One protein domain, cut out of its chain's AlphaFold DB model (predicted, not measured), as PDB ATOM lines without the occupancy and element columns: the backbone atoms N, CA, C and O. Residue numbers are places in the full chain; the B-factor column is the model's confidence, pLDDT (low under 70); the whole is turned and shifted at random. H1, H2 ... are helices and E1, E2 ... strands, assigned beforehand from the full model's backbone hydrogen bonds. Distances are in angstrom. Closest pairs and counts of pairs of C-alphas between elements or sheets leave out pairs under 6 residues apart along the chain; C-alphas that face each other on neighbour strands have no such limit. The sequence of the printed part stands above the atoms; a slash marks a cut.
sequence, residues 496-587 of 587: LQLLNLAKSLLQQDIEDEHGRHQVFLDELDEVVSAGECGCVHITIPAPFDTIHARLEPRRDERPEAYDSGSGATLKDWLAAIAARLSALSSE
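This is residues 496 to 587 of the 587 residues of the protein "Mediator of RNA polymerase II transcription subunit 17" of Saitozyma podzolica (UniProt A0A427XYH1). A strongly twisted sheet of five strands forms a wall with two long helices, H1 and H3, over one face and the other face bare of named helices; the short helix H2 only grazes the sheet. The turn between E3 and E4, near Pro 543, and the end of H3 lie at opposite ends of the longest axis. The printed part has 92 residues, with three named helices and five named strands in the order H1 H2 E1 E2 E3 E4 E5 H3. The sheet runs E1 E2 E3 E4 E5, antiparallel throughout, and the class is mixed, helices and strands. The whole is compact, with a radius of gyration of the C-alphas of 12.7 A, yet elongated in outline, spanning 42 by 26 by 25 A.

H1, residues 496 to 509, begins with C-alpha 496 at (124.549, 208.016, 54.400) and is 20.2 A long. H2 is residues 513 to 518. The strands are E1, residues 519 to 522; E2, residues 527 to 530; E3, residues 534 to 539, 16.5 A long, with C-alpha 534 at (121.164, 221.793, 43.967); E4, residues 548 to 552, 12.7 A long; and E5, residues 560 to 563. H3, residues 570 to 586, is 24.9 A long and ends with C-alpha 586 at (106.497, 222.845, 35.260).

The five strands form a meander, each strand the antiparallel neighbour of the one before, and each successive pair is a hairpin. N 522 and O 527 of E1 and E2 are 2.8 A apart, within hydrogen-bond range, as are N 530 and O 534 of E2 and E3, 2.8 A, N 537 and O 550 of E3 and E4, 2.9 A, and N 562 and O 549 of E4 and E5, 2.7 A. E1 and E5 are the edge strands. The arrangement is two layers, with H1 and H3 on the same face of the sheet. H1 has a height of 8.3 A over the sheet and lies over E2, along the strands, at 1 degrees to E2 on the local plane; it is only just not over E3, on which 2 of its C-alphas fall. H3, at a height of 9.5 A, lies over E3 and E4, along the strands. H1 and H3 touch, the closest C-alphas being those of Leu 506 and Ala 578, 5.5 A apart, at a steep tilt of 48 degrees, the same way. H3 touches H2 with residues 581 to 585 alone; the closest C-alphas are those of Gly 515 and Ser 585, 6.6 A apart. Every O i to N i+4 pair is within hydrogen-bond range in H1 and H3, and 1 of 2 in H2.

The C-alphas farthest apart are those of Pro 543 and Glu 587, 42.5 A, and Glu 587 is the chain's last residue. The printed part has no cut and no long link. The mean pLDDT of the printed part is 95.6, and no printed residue is under 70.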
ATOM      1  N   LEU A 496     124.799 208.726  55.657       97.12
ATOM      2  CA  LEU A 496     124.549 208.016  54.400       97.12
ATOM      3  C   LEU A 496     123.158 207.374  54.336       97.12
ATOM      4  O   LEU A 496     122.493 207.395  53.295       97.12
ATOM      5  N   GLN A 497     122.691 206.794  55.441       97.69
ATOM      6  CA  GLN A 497     121.347 206.224  55.506       97.69
ATOM      7  C   GLN A 497     120.258 207.303  55.419       97.69
ATOM      8  O   GLN A 497     119.271 207.121  54.707       97.69
ATOM      9  N   LEU A 498     120.453 208.452  56.072       97.81
ATOM     10  CA  LEU A 498     119.545 209.595  55.985       97.81
ATOM     11  C   LEU A 498     119.511 210.202  54.582       97.81
ATOM     12  O   LEU A 498     118.447 210.623  54.142       97.81
ATOM     13  N   LEU A 499     120.629 210.211  53.856       97.88
ATOM     14  CA  LEU A 499     120.659 210.629  52.452       97.88
ATOM     15  C   LEU A 499     119.864 209.669  51.558       97.88
ATOM     16  O   LEU A 499     119.089 210.109  50.709       97.88
ATOM     17  N   ASN A 500     119.975 208.357  51.784       97.62
ATOM     18  CA  ASN A 500     119.136 207.373  51.097       97.62
ATOM     19  C   ASN A 500     117.645 207.572  51.405       97.62
ATOM     20  O   ASN A 500     116.814 207.538  50.492       97.62
ATOM     21  N   LEU A 501     117.308 207.838  52.670       97.81
ATOM     22  CA  LEU A 501     115.947 208.174  53.079       97.81
ATOM     23  C   LEU A 501     115.472 209.461  52.390       97.81
ATOM     24  O   LEU A 501     114.388 209.475  51.811       97.81
ATOM     25  N   ALA A 502     116.296 210.510  52.373       97.88
ATOM     26  CA  ALA A 502     115.983 211.780  51.731       97.88
ATOM     27  C   ALA A 502     115.724 211.618  50.230       97.88
ATOM     28  O   ALA A 502     114.718 212.113  49.732       97.88
ATOM     29  N   LYS A 503     116.564 210.849  49.524       97.81
ATOM     30  CA  LYS A 503     116.335 210.474  48.123       97.81
ATOM     31  C   LYS A 503     114.974 209.802  47.946       97.81
ATOM     32  O   LYS A 503     114.231 210.181  47.046       97.81
ATOM     33  N   SER A 504     114.647 208.818  48.787       97.69
ATOM     34  CA  SER A 504     113.380 208.085  48.672       97.69
ATOM     35  C   SER A 504     112.156 208.979  48.903       97.69
ATOM     36  O   SER A 504     111.198 208.889  48.140       97.69
ATOM     37  N   LEU A 505     112.220 209.888  49.882       97.38
ATOM     38  CA  LEU A 505     111.149 210.841  50.183       97.38
ATOM     39  C   LEU A 505     110.978 211.868  49.058       97.38
ATOM     40  O   LEU A 505     109.869 212.063  48.574       97.38
ATOM     41  N   LEU A 506     112.078 212.450  48.566       97.25
ATOM     42  CA  LEU A 506     112.043 213.379  47.433       97.25
ATOM     43  C   LEU A 506     111.465 212.711  46.177       97.25
ATOM     44  O   LEU A 506     110.642 213.301  45.488       97.25
ATOM     45  N   GLN A 507     111.852 211.467  45.880       96.88
ATOM     46  CA  GLN A 507     111.305 210.724  44.740       96.88
ATOM     47  C   GLN A 507     109.819 210.377  44.909       96.88
ATOM     48  O   GLN A 507     109.101 210.303  43.911       96.88
ATOM     49  N   GLN A 508     109.366 210.149  46.144       97.06
ATOM     50  CA  GLN A 508     107.971 209.848  46.454       97.06
ATOM     51  C   GLN A 508     107.067 211.075  46.278       97.06
ATOM     52  O   GLN A 508     105.969 210.930  45.740       97.06
ATOM     53  N   ASP A 509     107.534 212.252  46.695       96.56
ATOM     54  CA  ASP A 509     106.747 213.491  46.679       96.56
ATOM     55  C   ASP A 509     106.714 214.178  45.299       96.56
ATOM     56  O   ASP A 509     105.851 215.017  45.048       96.56
ATOM     57  N   ILE A 510     107.616 213.817  44.379       95.25
ATOM     58  CA  ILE A 510     107.609 214.314  42.995       95.25
ATOM     59  C   ILE A 510     106.648 213.466  42.146       95.25
ATOM     60  O   ILE A 510     106.832 212.251  42.000       95.25
ATOM     61  N   GLU A 511     105.637 214.102  41.550       93.12
ATOM     62  CA  GLU A 511     104.672 213.441  40.654       93.12
ATOM     63  C   GLU A 511     105.272 213.148  39.266       93.12
ATOM     64  O   GLU A 511     105.031 212.079  38.700       93.12
ATOM     65  N   ASP A 512     106.106 214.057  38.750       91.00
ATOM     66  CA  ASP A 512     106.691 213.974  37.409       91.00
ATOM     67  C   ASP A 512     107.792 212.906  37.298       91.00
ATOM     68  O   ASP A 512     108.814 212.954  37.989       91.00
ATOM     69  N   GLU A 513     107.665 211.990  36.329       91.56
ATOM     70  CA  GLU A 513     108.703 210.983  36.044       91.56
ATOM     71  C   GLU A 513     110.056 211.623  35.691       91.56
ATOM     72  O   GLU A 513     111.106 211.150  36.130       91.56
ATOM     73  N   HIS A 514     110.040 212.738  34.953       91.00
ATOM     74  CA  HIS A 514     111.257 213.469  34.599       91.00
ATOM     75  C   HIS A 514     111.957 214.046  35.836       91.00
ATOM     76  O   HIS A 514     113.179 213.950  35.935       91.00
ATOM     77  N   GLY A 515     111.202 214.581  36.801       89.88
ATOM     78  CA  GLY A 515     111.755 215.101  38.053       89.88
ATOM     79  C   GLY A 515     112.359 213.994  38.920       89.88
ATOM     80  O   GLY A 515     113.447 214.158  39.470       89.88
ATOM     81  N   ARG A 516     111.733 212.810  38.958       94.31
ATOM     82  CA  ARG A 516     112.267 211.649  39.696       94.31
ATOM     83  C   ARG A 516     113.637 211.201  39.195       94.31
ATOM     84  O   ARG A 516     114.476 210.817  40.006       94.31
ATOM     85  N   HIS A 517     113.882 211.270  37.885       95.25
ATOM     86  CA  HIS A 517     115.181 210.926  37.299       95.25
ATOM     87  C   HIS A 517     116.288 211.935  37.620       95.25
ATOM     88  O   HIS A 517     117.463 211.578  37.555       95.25
ATOM     89  N   GLN A 518     115.933 213.167  37.987       95.25
ATOM     90  CA  GLN A 518     116.906 214.170  38.415       95.25
ATOM     91  C   GLN A 518     117.349 213.982  39.869       95.25
ATOM     92  O   GLN A 518     118.389 214.520  40.247       95.25
ATOM     93  N   VAL A 519     116.593 213.220  40.671       97.44
ATOM     94  CA  VAL A 519     116.941 212.929  42.063       97.44
ATOM     95  C   VAL A 519     117.768 211.651  42.143       97.44
ATOM     96  O   VAL A 519     117.241 210.539  42.027       97.44
ATOM     97  N   PHE A 520     119.070 211.789  42.385       97.44
ATOM     98  CA  PHE A 520     119.972 210.656  42.590       97.44
ATOM     99  C   PHE A 520     120.925 210.894  43.763       97.44
ATOM    100  O   PHE A 520     121.210 212.027  44.132       97.44
ATOM    101  N   LEU A 521     121.387 209.802  44.373       97.81
ATOM    102  CA  LEU A 521     122.406 209.836  45.419       97.81
ATOM    103  C   LEU A 521     123.767 209.697  44.745       97.81
ATOM    104  O   LEU A 521     123.997 208.696  44.063       97.81
ATOM    105  N   ASP A 522     124.632 210.683  44.937       97.56
ATOM    106  CA  ASP A 522     126.048 210.567  44.636       97.56
ATOM    107  C   ASP A 522     126.755 209.984  45.864       97.56
ATOM    108  O   ASP A 522     126.890 210.636  46.899       97.56
ATOM    109  N   GLU A 523     127.146 208.711  45.780       95.44
ATOM    110  CA  GLU A 523     127.819 208.014  46.879       95.44
ATOM    111  C   GLU A 523     129.275 208.456  47.069       95.44
ATOM    112  O   GLU A 523     129.837 208.176  48.126       95.44
ATOM    113  N   LEU A 524     129.890 209.093  46.062       95.12
ATOM    114  CA  LEU A 524     131.278 209.553  46.132       95.12
ATOM    115  C   LEU A 524     131.379 210.874  46.890       95.12
ATOM    116  O   LEU A 524     132.270 211.031  47.721       95.12
ATOM    117  N   ASP A 525     130.450 211.783  46.605       96.12
ATOM    118  CA  ASP A 525     130.383 213.101  47.238       96.12
ATOM    119  C   ASP A 525     129.471 213.116  48.479       96.12
ATOM    120  O   ASP A 525     129.378 214.133  49.161       96.12
ATOM    121  N   GLU A 526     128.799 211.998  48.775       96.88
ATOM    122  CA  GLU A 526     127.855 211.845  49.891       96.88
ATOM    123  C   GLU A 526     126.755 212.923  49.877       96.88
ATOM    124  O   GLU A 526     126.402 213.525  50.893       96.88
ATOM    125  N   VAL A 527     126.183 213.167  48.694       97.88
ATOM    126  CA  VAL A 527     125.122 214.161  48.484       97.88
ATOM    127  C   VAL A 527     123.978 213.600  47.655       97.88
ATOM    128  O   VAL A 527     124.168 212.800  46.742       97.88
ATOM    129  N   VAL A 528     122.757 214.054  47.930       98.12
ATOM    130  CA  VAL A 528     121.617 213.807  47.038       98.12
ATOM    131  C   VAL A 528     121.513 214.974  46.069       98.12
ATOM    132  O   VAL A 528     121.204 216.095  46.471       98.12
ATOM    133  N   SER A 529     121.764 214.722  44.787       97.25
ATOM    134  CA  SER A 529     121.510 215.703  43.739       97.25
ATOM    135  C   SER A 529     120.005 215.815  43.535       97.25
ATOM    136  O   SER A 529     119.337 214.824  43.250       97.25
ATOM    137  N   ALA A 530     119.477 217.019  43.709       96.94
ATOM    138  CA  ALA A 530     118.082 217.377  43.524       96.94
ATOM    139  C   ALA A 530     117.954 218.252  42.264       96.94
ATOM    140  O   ALA A 530     117.508 219.393  42.333       96.94
ATOM    141  N   GLY A 531     118.424 217.759  41.112       94.44
ATOM    142  CA  GLY A 531     118.295 218.451  39.823       94.44
ATOM    143  C   GLY A 531     118.778 219.907  39.829       94.44
ATOM    144  O   GLY A 531     119.937 220.203  40.129       94.44
ATOM    145  N   GLU A 532     117.886 220.831  39.464       94.12
ATOM    146  CA  GLU A 532     118.190 222.268  39.433       94.12
ATOM    147  C   GLU A 532     118.205 222.941  40.812       94.12
ATOM    148  O   GLU A 532     118.843 223.986  40.962       94.12
ATOM    149  N   CYS A 533     117.569 222.347  41.831       94.62
ATOM    150  CA  CYS A 533     117.559 222.907  43.185       94.62
ATOM    151  C   CYS A 533     118.920 222.819  43.881       94.62
ATOM    152  O   CYS A 533     119.160 223.585  44.811       94.62
ATOM    153  N   GLY A 534     119.812 221.932  43.430       96.38
ATOM    154  CA  GLY A 534     121.164 221.793  43.967       96.38
ATOM    155  C   GLY A 534     121.422 220.450  44.642       96.38
ATOM    156  O   GLY A 534     120.792 219.448  44.309       96.38
ATOM    157  N   CYS A 535     122.377 220.424  45.569       97.62
ATOM    158  CA  CYS A 535     122.800 219.212  46.270       97.62
ATOM    159  C   CYS A 535     122.391 219.269  47.744       97.62
ATOM    160  O   CYS A 535     122.636 220.265  48.423       97.62
ATOM    161  N   VAL A 536     121.772 218.201  48.244       98.06
ATOM    162  CA  VAL A 536     121.415 218.040  49.655       98.06
ATOM    163  C   VAL A 536     122.518 217.262  50.358       98.06
ATOM    164  O   VAL A 536     122.814 216.126  49.993       98.06
ATOM    165  N   HIS A 537     123.080 217.868  51.393       97.69
ATOM    166  CA  HIS A 537     124.081 217.278  52.268       97.69
ATOM    167  C   HIS A 537     123.493 217.115  53.671       97.69
ATOM    168  O   HIS A 537     122.855 218.043  54.169       97.69
ATOM    169  N   ILE A 538     123.691 215.962  54.311       97.94
ATOM    170  CA  ILE A 538     123.178 215.669  55.658       97.94
ATOM    171  C   ILE A 538     124.336 215.186  56.523       97.94
ATOM    172  O   ILE A 538     124.963 214.181  56.205       97.94
ATOM    173  N   THR A 539     124.589 215.868  57.639       97.62
ATOM    174  CA  THR A 539     125.627 215.496  58.604       97.62
ATOM    175  C   THR A 539     125.142 215.538  60.043       97.62
ATOM    176  O   THR A 539     124.203 216.249  60.406       97.62
ATOM    177  N   ILE A 540     125.823 214.753  60.878       98.00
ATOM    178  CA  ILE A 540     125.583 214.651  62.318       98.00
ATOM    179  C   ILE A 540     126.910 214.968  63.025       98.00
ATOM    180  O   ILE A 540     127.665 214.053  63.356       98.00
ATOM    181  N   PRO A 541     127.272 216.252  63.199       97.50
ATOM    182  CA  PRO A 541     128.545 216.609  63.813       97.50
ATOM    183  C   PRO A 541     128.566 216.251  65.303       97.50
ATOM    184  O   PRO A 541     127.526 216.178  65.960       97.50
ATOM    185  N   ALA A 542     129.763 216.076  65.868       95.94
ATOM    186  CA  ALA A 542     129.934 215.991  67.317       95.94
ATOM    187  C   ALA A 542     129.364 217.266  67.984       95.94
ATOM    188  O   ALA A 542     129.653 218.365  67.502       95.94
ATOM    189  N   PRO A 543     128.569 217.158  69.070       96.75
ATOM    190  CA  PRO A 543     128.437 216.017  69.988       96.75
ATOM    191  C   PRO A 543     127.308 215.011  69.651       96.75
ATOM    192  O   PRO A 543     126.821 214.313  70.539       96.75
ATOM    193  N   PHE A 544     126.910 214.907  68.378       97.06
ATOM    194  CA  PHE A 544     125.892 213.983  67.844       97.06
ATOM    195  C   PHE A 544     124.463 214.253  68.330       97.06
ATOM    196  O   PHE A 544     123.558 213.418  68.222       97.06
ATOM    197  N   ASP A 545     124.244 215.446  68.865       97.25
ATOM    198  CA  ASP A 545     122.968 215.914  69.376       97.25
ATOM    199  C   ASP A 545     122.173 216.714  68.337       97.25
ATOM    200  O   ASP A 545     121.097 217.208  68.654       97.25
ATOM    201  N   THR A 546     122.650 216.872  67.112       97.62
ATOM    202  CA  THR A 546     121.963 217.656  66.083       97.62
ATOM    203  C   THR A 546     122.172 217.026  64.713       97.62
ATOM    204  O   THR A 546     123.242 216.505  64.407       97.62
ATOM    205  N   ILE A 547     121.119 217.026  63.895       98.12
ATOM    206  CA  ILE A 547     121.203 216.737  62.462       98.12
ATOM    207  C   ILE A 547     121.186 218.072  61.737       98.12
ATOM    208  O   ILE A 547     120.227 218.839  61.881       98.12
ATOM    209  N   HIS A 548     122.223 218.306  60.943       97.94
ATOM    210  CA  HIS A 548     122.281 219.414  60.009       97.94
ATOM    211  C   HIS A 548     122.059 218.884  58.604       97.94
ATOM    212  O   HIS A 548     122.757 217.975  58.161       97.94
ATOM    213  N   ALA A 549     121.104 219.472  57.891       98.00
ATOM    214  CA  ALA A 549     121.027 219.299  56.449       98.00
ATOM    215  C   ALA A 549     121.226 220.646  55.766       98.00
ATOM    216  O   ALA A 549     120.815 221.682  56.284       98.00
ATOM    217  N   ARG A 550     121.885 220.653  54.616       97.69
ATOM    218  CA  ARG A 550     122.125 221.857  53.829       97.69
ATOM    219  C   ARG A 550     121.784 221.573  52.380       97.69
ATOM    220  O   ARG A 550     122.258 220.588  51.826       97.69
ATOM    221  N   LEU A 551     120.982 222.447  51.786       97.62
ATOM    222  CA  LEU A 551     120.784 222.504  50.348       97.62
ATOM    223  C   LEU A 551     121.782 223.520  49.783       97.62
ATOM    224  O   LEU A 551     121.717 224.709  50.103       97.62
ATOM    225  N   GLU A 552     122.729 223.044  48.982       97.00
ATOM    226  CA  GLU A 552     123.665 223.881  48.236       97.00
ATOM    227  C   GLU A 552     123.103 224.144  46.837       97.00
ATOM    228  O   GLU A 552     123.152 223.252  45.986       97.00
ATOM    229  N   PRO A 553     122.525 225.335  46.592       93.88
ATOM    230  CA  PRO A 553     121.885 225.630  45.323       93.88
ATOM    231  C   PRO A 553     122.906 225.734  44.194       93.88
ATOM    232  O   PRO A 553     124.033 226.195  44.374       93.88
ATOM    233  N   ARG A 554     122.488 225.341  42.987       91.25
ATOM    234  CA  ARG A 554     123.320 225.432  41.778       91.25
ATOM    235  C   ARG A 554     123.395 226.856  41.200       91.25
ATOM    236  O   ARG A 554     124.283 227.147  40.402       91.25
ATOM    237  N   ARG A 555     122.450 227.725  41.572       85.94
ATOM    238  CA  ARG A 555     122.361 229.151  41.190       85.94
ATOM    239  C   ARG A 555     122.679 230.030  42.413       85.94
ATOM    240  O   ARG A 555     122.731 229.503  43.517       85.94
ATOM    241  N   ASP A 556     122.843 231.346  42.233       85.75
ATOM    242  CA  ASP A 556     123.199 232.345  43.276       85.75
ATOM    243  C   ASP A 556     122.151 232.527  44.414       85.75
ATOM    244  O   ASP A 556     122.043 233.588  45.036       85.75
ATOM    245  N   GLU A 557     121.342 231.508  44.698       90.06
ATOM    246  CA  GLU A 557     120.404 231.476  45.813       90.06
ATOM    247  C   GLU A 557     121.130 231.276  47.151       90.06
ATOM    248  O   GLU A 557     122.249 230.764  47.232       90.06
ATOM    249  N   ARG A 558     120.487 231.699  48.245       91.75
ATOM    250  CA  ARG A 558     121.043 231.497  49.587       91.75
ATOM    251  C   ARG A 558     120.906 230.023  49.982       91.75
ATOM    252  O   ARG A 558     119.829 229.467  49.791       91.75
ATOM    253  N   PRO A 559     121.947 229.409  50.575       90.69
ATOM    254  CA  PRO A 559     121.858 228.037  51.049       90.69
ATOM    255  C   PRO A 559     120.786 227.929  52.134       90.69
ATOM    256  O   PRO A 559     120.803 228.682  53.112       90.69
ATOM    257  N   GLU A 560     119.865 226.987  51.958       93.38
ATOM    258  CA  GLU A 560     118.878 226.639  52.975       93.38
ATOM    259  C   GLU A 560     119.479 225.586  53.899       93.38
ATOM    260  O   GLU A 560     120.061 224.598  53.446       93.38
ATOM    261  N   ALA A 561     119.364 225.814  55.203       96.50
ATOM    262  CA  ALA A 561     119.871 224.910  56.217       96.50
ATOM    263  C   ALA A 561     118.722 224.419  57.094       96.50
ATOM    264  O   ALA A 561     117.873 225.195  57.534       96.50
ATOM    265  N   TYR A 562     118.730 223.123  57.351       97.38
ATOM    266  CA  TYR A 562     117.907 222.448  58.328       97.38
ATOM    267  C   TYR A 562     118.735 222.163  59.576       97.38
ATOM    268  O   TYR A 562     119.883 221.719  59.495       97.38
ATOM    269  N   ASP A 563     118.113 222.377  60.728       97.25
ATOM    270  CA  ASP A 563     118.636 221.969  62.022       97.25
ATOM    271  C   ASP A 563     117.512 221.286  62.802       97.25
ATOM    272  O   ASP A 563     116.455 221.880  63.041       97.25
ATOM    273  N   SER A 564     117.753 220.052  63.237       96.88
ATOM    274  CA  SER A 564     116.849 219.301  64.121       96.88
ATOM    275  C   SER A 564     116.481 220.031  65.426       96.88
ATOM    276  O   SER A 564     115.462 219.717  66.040       96.88
ATOM    277  N   GLY A 565     117.282 221.006  65.870       94.56
ATOM    278  CA  GLY A 565     116.997 221.852  67.030       94.56
ATOM    279  C   GLY A 565     115.951 222.944  66.778       94.56
ATOM    280  O   GLY A 565     115.387 223.471  67.734       94.56
ATOM    281  N   SER A 566     115.655 223.266  65.515       95.31
ATOM    282  CA  SER A 566     114.721 224.343  65.139       95.31
ATOM    283  C   SER A 566     113.242 224.012  65.390       95.31
ATOM    284  O   SER A 566     112.403 224.911  65.386       95.31
ATOM    285  N   GLY A 567     112.916 222.734  65.615       94.50
ATOM    286  CA  GLY A 567     111.549 222.238  65.805       94.50
ATOM    287  C   GLY A 567     110.826 221.833  64.516       94.50
ATOM    288  O   GLY A 567     109.760 221.228  64.602       94.50
ATOM    289  N   ALA A 568     111.394 222.111  63.337       96.38
ATOM    290  CA  ALA A 568     110.903 221.563  62.073       96.38
ATOM    291  C   ALA A 568     111.315 220.089  61.919       96.38
ATOM    292  O   ALA A 568     112.402 219.690  62.352       96.38
ATOM    293  N   THR A 569     110.481 219.270  61.274       97.81
ATOM    294  CA  THR A 569     110.859 217.885  60.964       97.81
ATOM    295  C   THR A 569     111.666 217.821  59.670       97.81
ATOM    296  O   THR A 569     111.488 218.640  58.765       97.81
ATOM    297  N   LEU A 570     112.556 216.832  59.565       97.88
ATOM    298  CA  LEU A 570     113.347 216.612  58.355       97.88
ATOM    299  C   LEU A 570     112.437 216.283  57.162       97.88
ATOM    300  O   LEU A 570     112.702 216.727  56.050       97.88
ATOM    301  N   LYS A 571     111.341 215.546  57.405       97.94
ATOM    302  CA  LYS A 571     110.339 215.209  56.384       97.94
ATOM    303  C   LYS A 571     109.667 216.469  55.829       97.94
ATOM    304  O   LYS A 571     109.599 216.612  54.616       97.94
ATOM    305  N   ASP A 572     109.255 217.402  56.689       97.56
ATOM    306  CA  ASP A 572     108.624 218.658  56.250       97.56
ATOM    307  C   ASP A 572     109.592 219.531  55.441       97.56
ATOM    308  O   ASP A 572     109.210 220.126  54.433       97.56
ATOM    309  N   TRP A 573     110.861 219.591  55.861       97.88
ATOM    310  CA  TRP A 573     111.893 220.331  55.135       97.88
ATOM    311  C   TRP A 573     112.160 219.728  53.748       97.88
ATOM    312  O   TRP A 573     112.199 220.458  52.758       97.88
ATOM    313  N   LEU A 574     112.270 218.400  53.647       97.81
ATOM    314  CA  LEU A 574     112.435 217.707  52.365       97.81
ATOM    315  C   LEU A 574     111.204 217.854  51.460       97.81
ATOM    316  O   LEU A 574     111.365 218.086  50.263       97.81
ATOM    317  N   ALA A 575     109.991 217.794  52.013       97.38
ATOM    318  CA  ALA A 575     108.757 218.011  51.261       97.38
ATOM    319  C   ALA A 575     108.694 219.430  50.663       97.38
ATOM    320  O   ALA A 575     108.260 219.613  49.525       97.38
ATOM    321  N   ALA A 576     109.192 220.442  51.386       96.88
ATOM    322  CA  ALA A 576     109.307 221.802  50.858       96.88
ATOM    323  C   ALA A 576     110.273 221.882  49.660       96.88
ATOM    324  O   ALA A 576     109.983 222.573  48.682       96.88
ATOM    325  N   ILE A 577     111.385 221.136  49.690       96.75
ATOM    326  CA  ILE A 577     112.314 221.026  48.553       96.75
ATOM    327  C   ILE A 577     111.644 220.302  47.374       96.75
ATOM    328  O   ILE A 577     111.748 220.766  46.238       96.75
ATOM    329  N   ALA A 578     110.907 219.218  47.626       96.56
ATOM    330  CA  ALA A 578     110.188 218.472  46.589       96.56
ATOM    331  C   ALA A 578     109.129 219.331  45.874       96.56
ATOM    332  O   ALA A 578     109.007 219.298  44.645       96.56
ATOM    333  N   ALA A 579     108.402 220.162  46.627       96.19
ATOM    334  CA  ALA A 579     107.437 221.105  46.072       96.19
ATOM    335  C   ALA A 579     108.108 222.152  45.164       96.19
ATOM    336  O   ALA A 579     107.579 222.479  44.102       96.19
ATOM    337  N   ARG A 580     109.299 222.645  45.539       94.88
ATOM    338  CA  ARG A 580     110.091 223.568  44.705       94.88
ATOM    339  C   ARG A 580     110.587 222.908  43.420       94.88
ATOM    340  O   ARG A 580     110.519 223.530  42.364       94.88
ATOM    341  N   LEU A 581     111.038 221.657  43.500       94.38
ATOM    342  CA  LEU A 581     111.442 220.880  42.323       94.38
ATOM    343  C   LEU A 581     110.296 220.710  41.331       94.38
ATOM    344  O   LEU A 581     110.496 220.897  40.135       94.38
ATOM    345  N   SER A 582     109.101 220.408  41.837       94.56
ATOM    346  CA  SER A 582     107.903 220.224  41.010       94.56
ATOM    347  C   SER A 582     107.439 221.537  40.364       94.56
ATOM    348  O   SER A 582     106.924 221.541  39.252       94.56
ATOM    349  N   ALA A 583     107.649 222.677  41.031       94.19
ATOM    350  CA  ALA A 583     107.387 223.984  40.433       94.19
ATOM    351  C   ALA A 583     108.360 224.281  39.279       94.19
ATOM    352  O   ALA A 583     107.929 224.722  38.217       94.19
ATOM    353  N   LEU A 584     109.651 223.977  39.458       92.19
ATOM    354  CA  LEU A 584     110.680 224.186  38.434       92.19
ATOM    355  C   LEU A 584     110.566 223.225  37.242       92.19
ATOM    356  O   LEU A 584     110.987 223.593  36.156       92.19
ATOM    357  N   SER A 585     110.014 222.016  37.412       90.12
ATOM    358  CA  SER A 585     109.769 221.100  36.283       90.12
ATOM    359  C   SER A 585     108.579 221.513  35.417       90.12
ATOM    360  O   SER A 585     108.470 221.054  34.279       90.12
ATOM    361  N   SER A 586     107.686 222.349  35.957       88.50
ATOM    362  CA  SER A 586     106.497 222.845  35.260       88.50
ATOM    363  C   SER A 586     106.740 224.108  34.423       88.50
ATOM    364  O   SER A 586     105.915 224.424  33.560       88.50
ATOM    365  N   GLU A 587     107.849 224.812  34.677       86.12
ATOM    366  CA  GLU A 587     108.336 225.953  33.884       86.12
ATOM    367  C   GLU A 587     109.171 225.483  32.687       86.12
ATOM    368  O   GLU A 587     108.983 226.064  31.588       86.12
TER     369      GLU A 587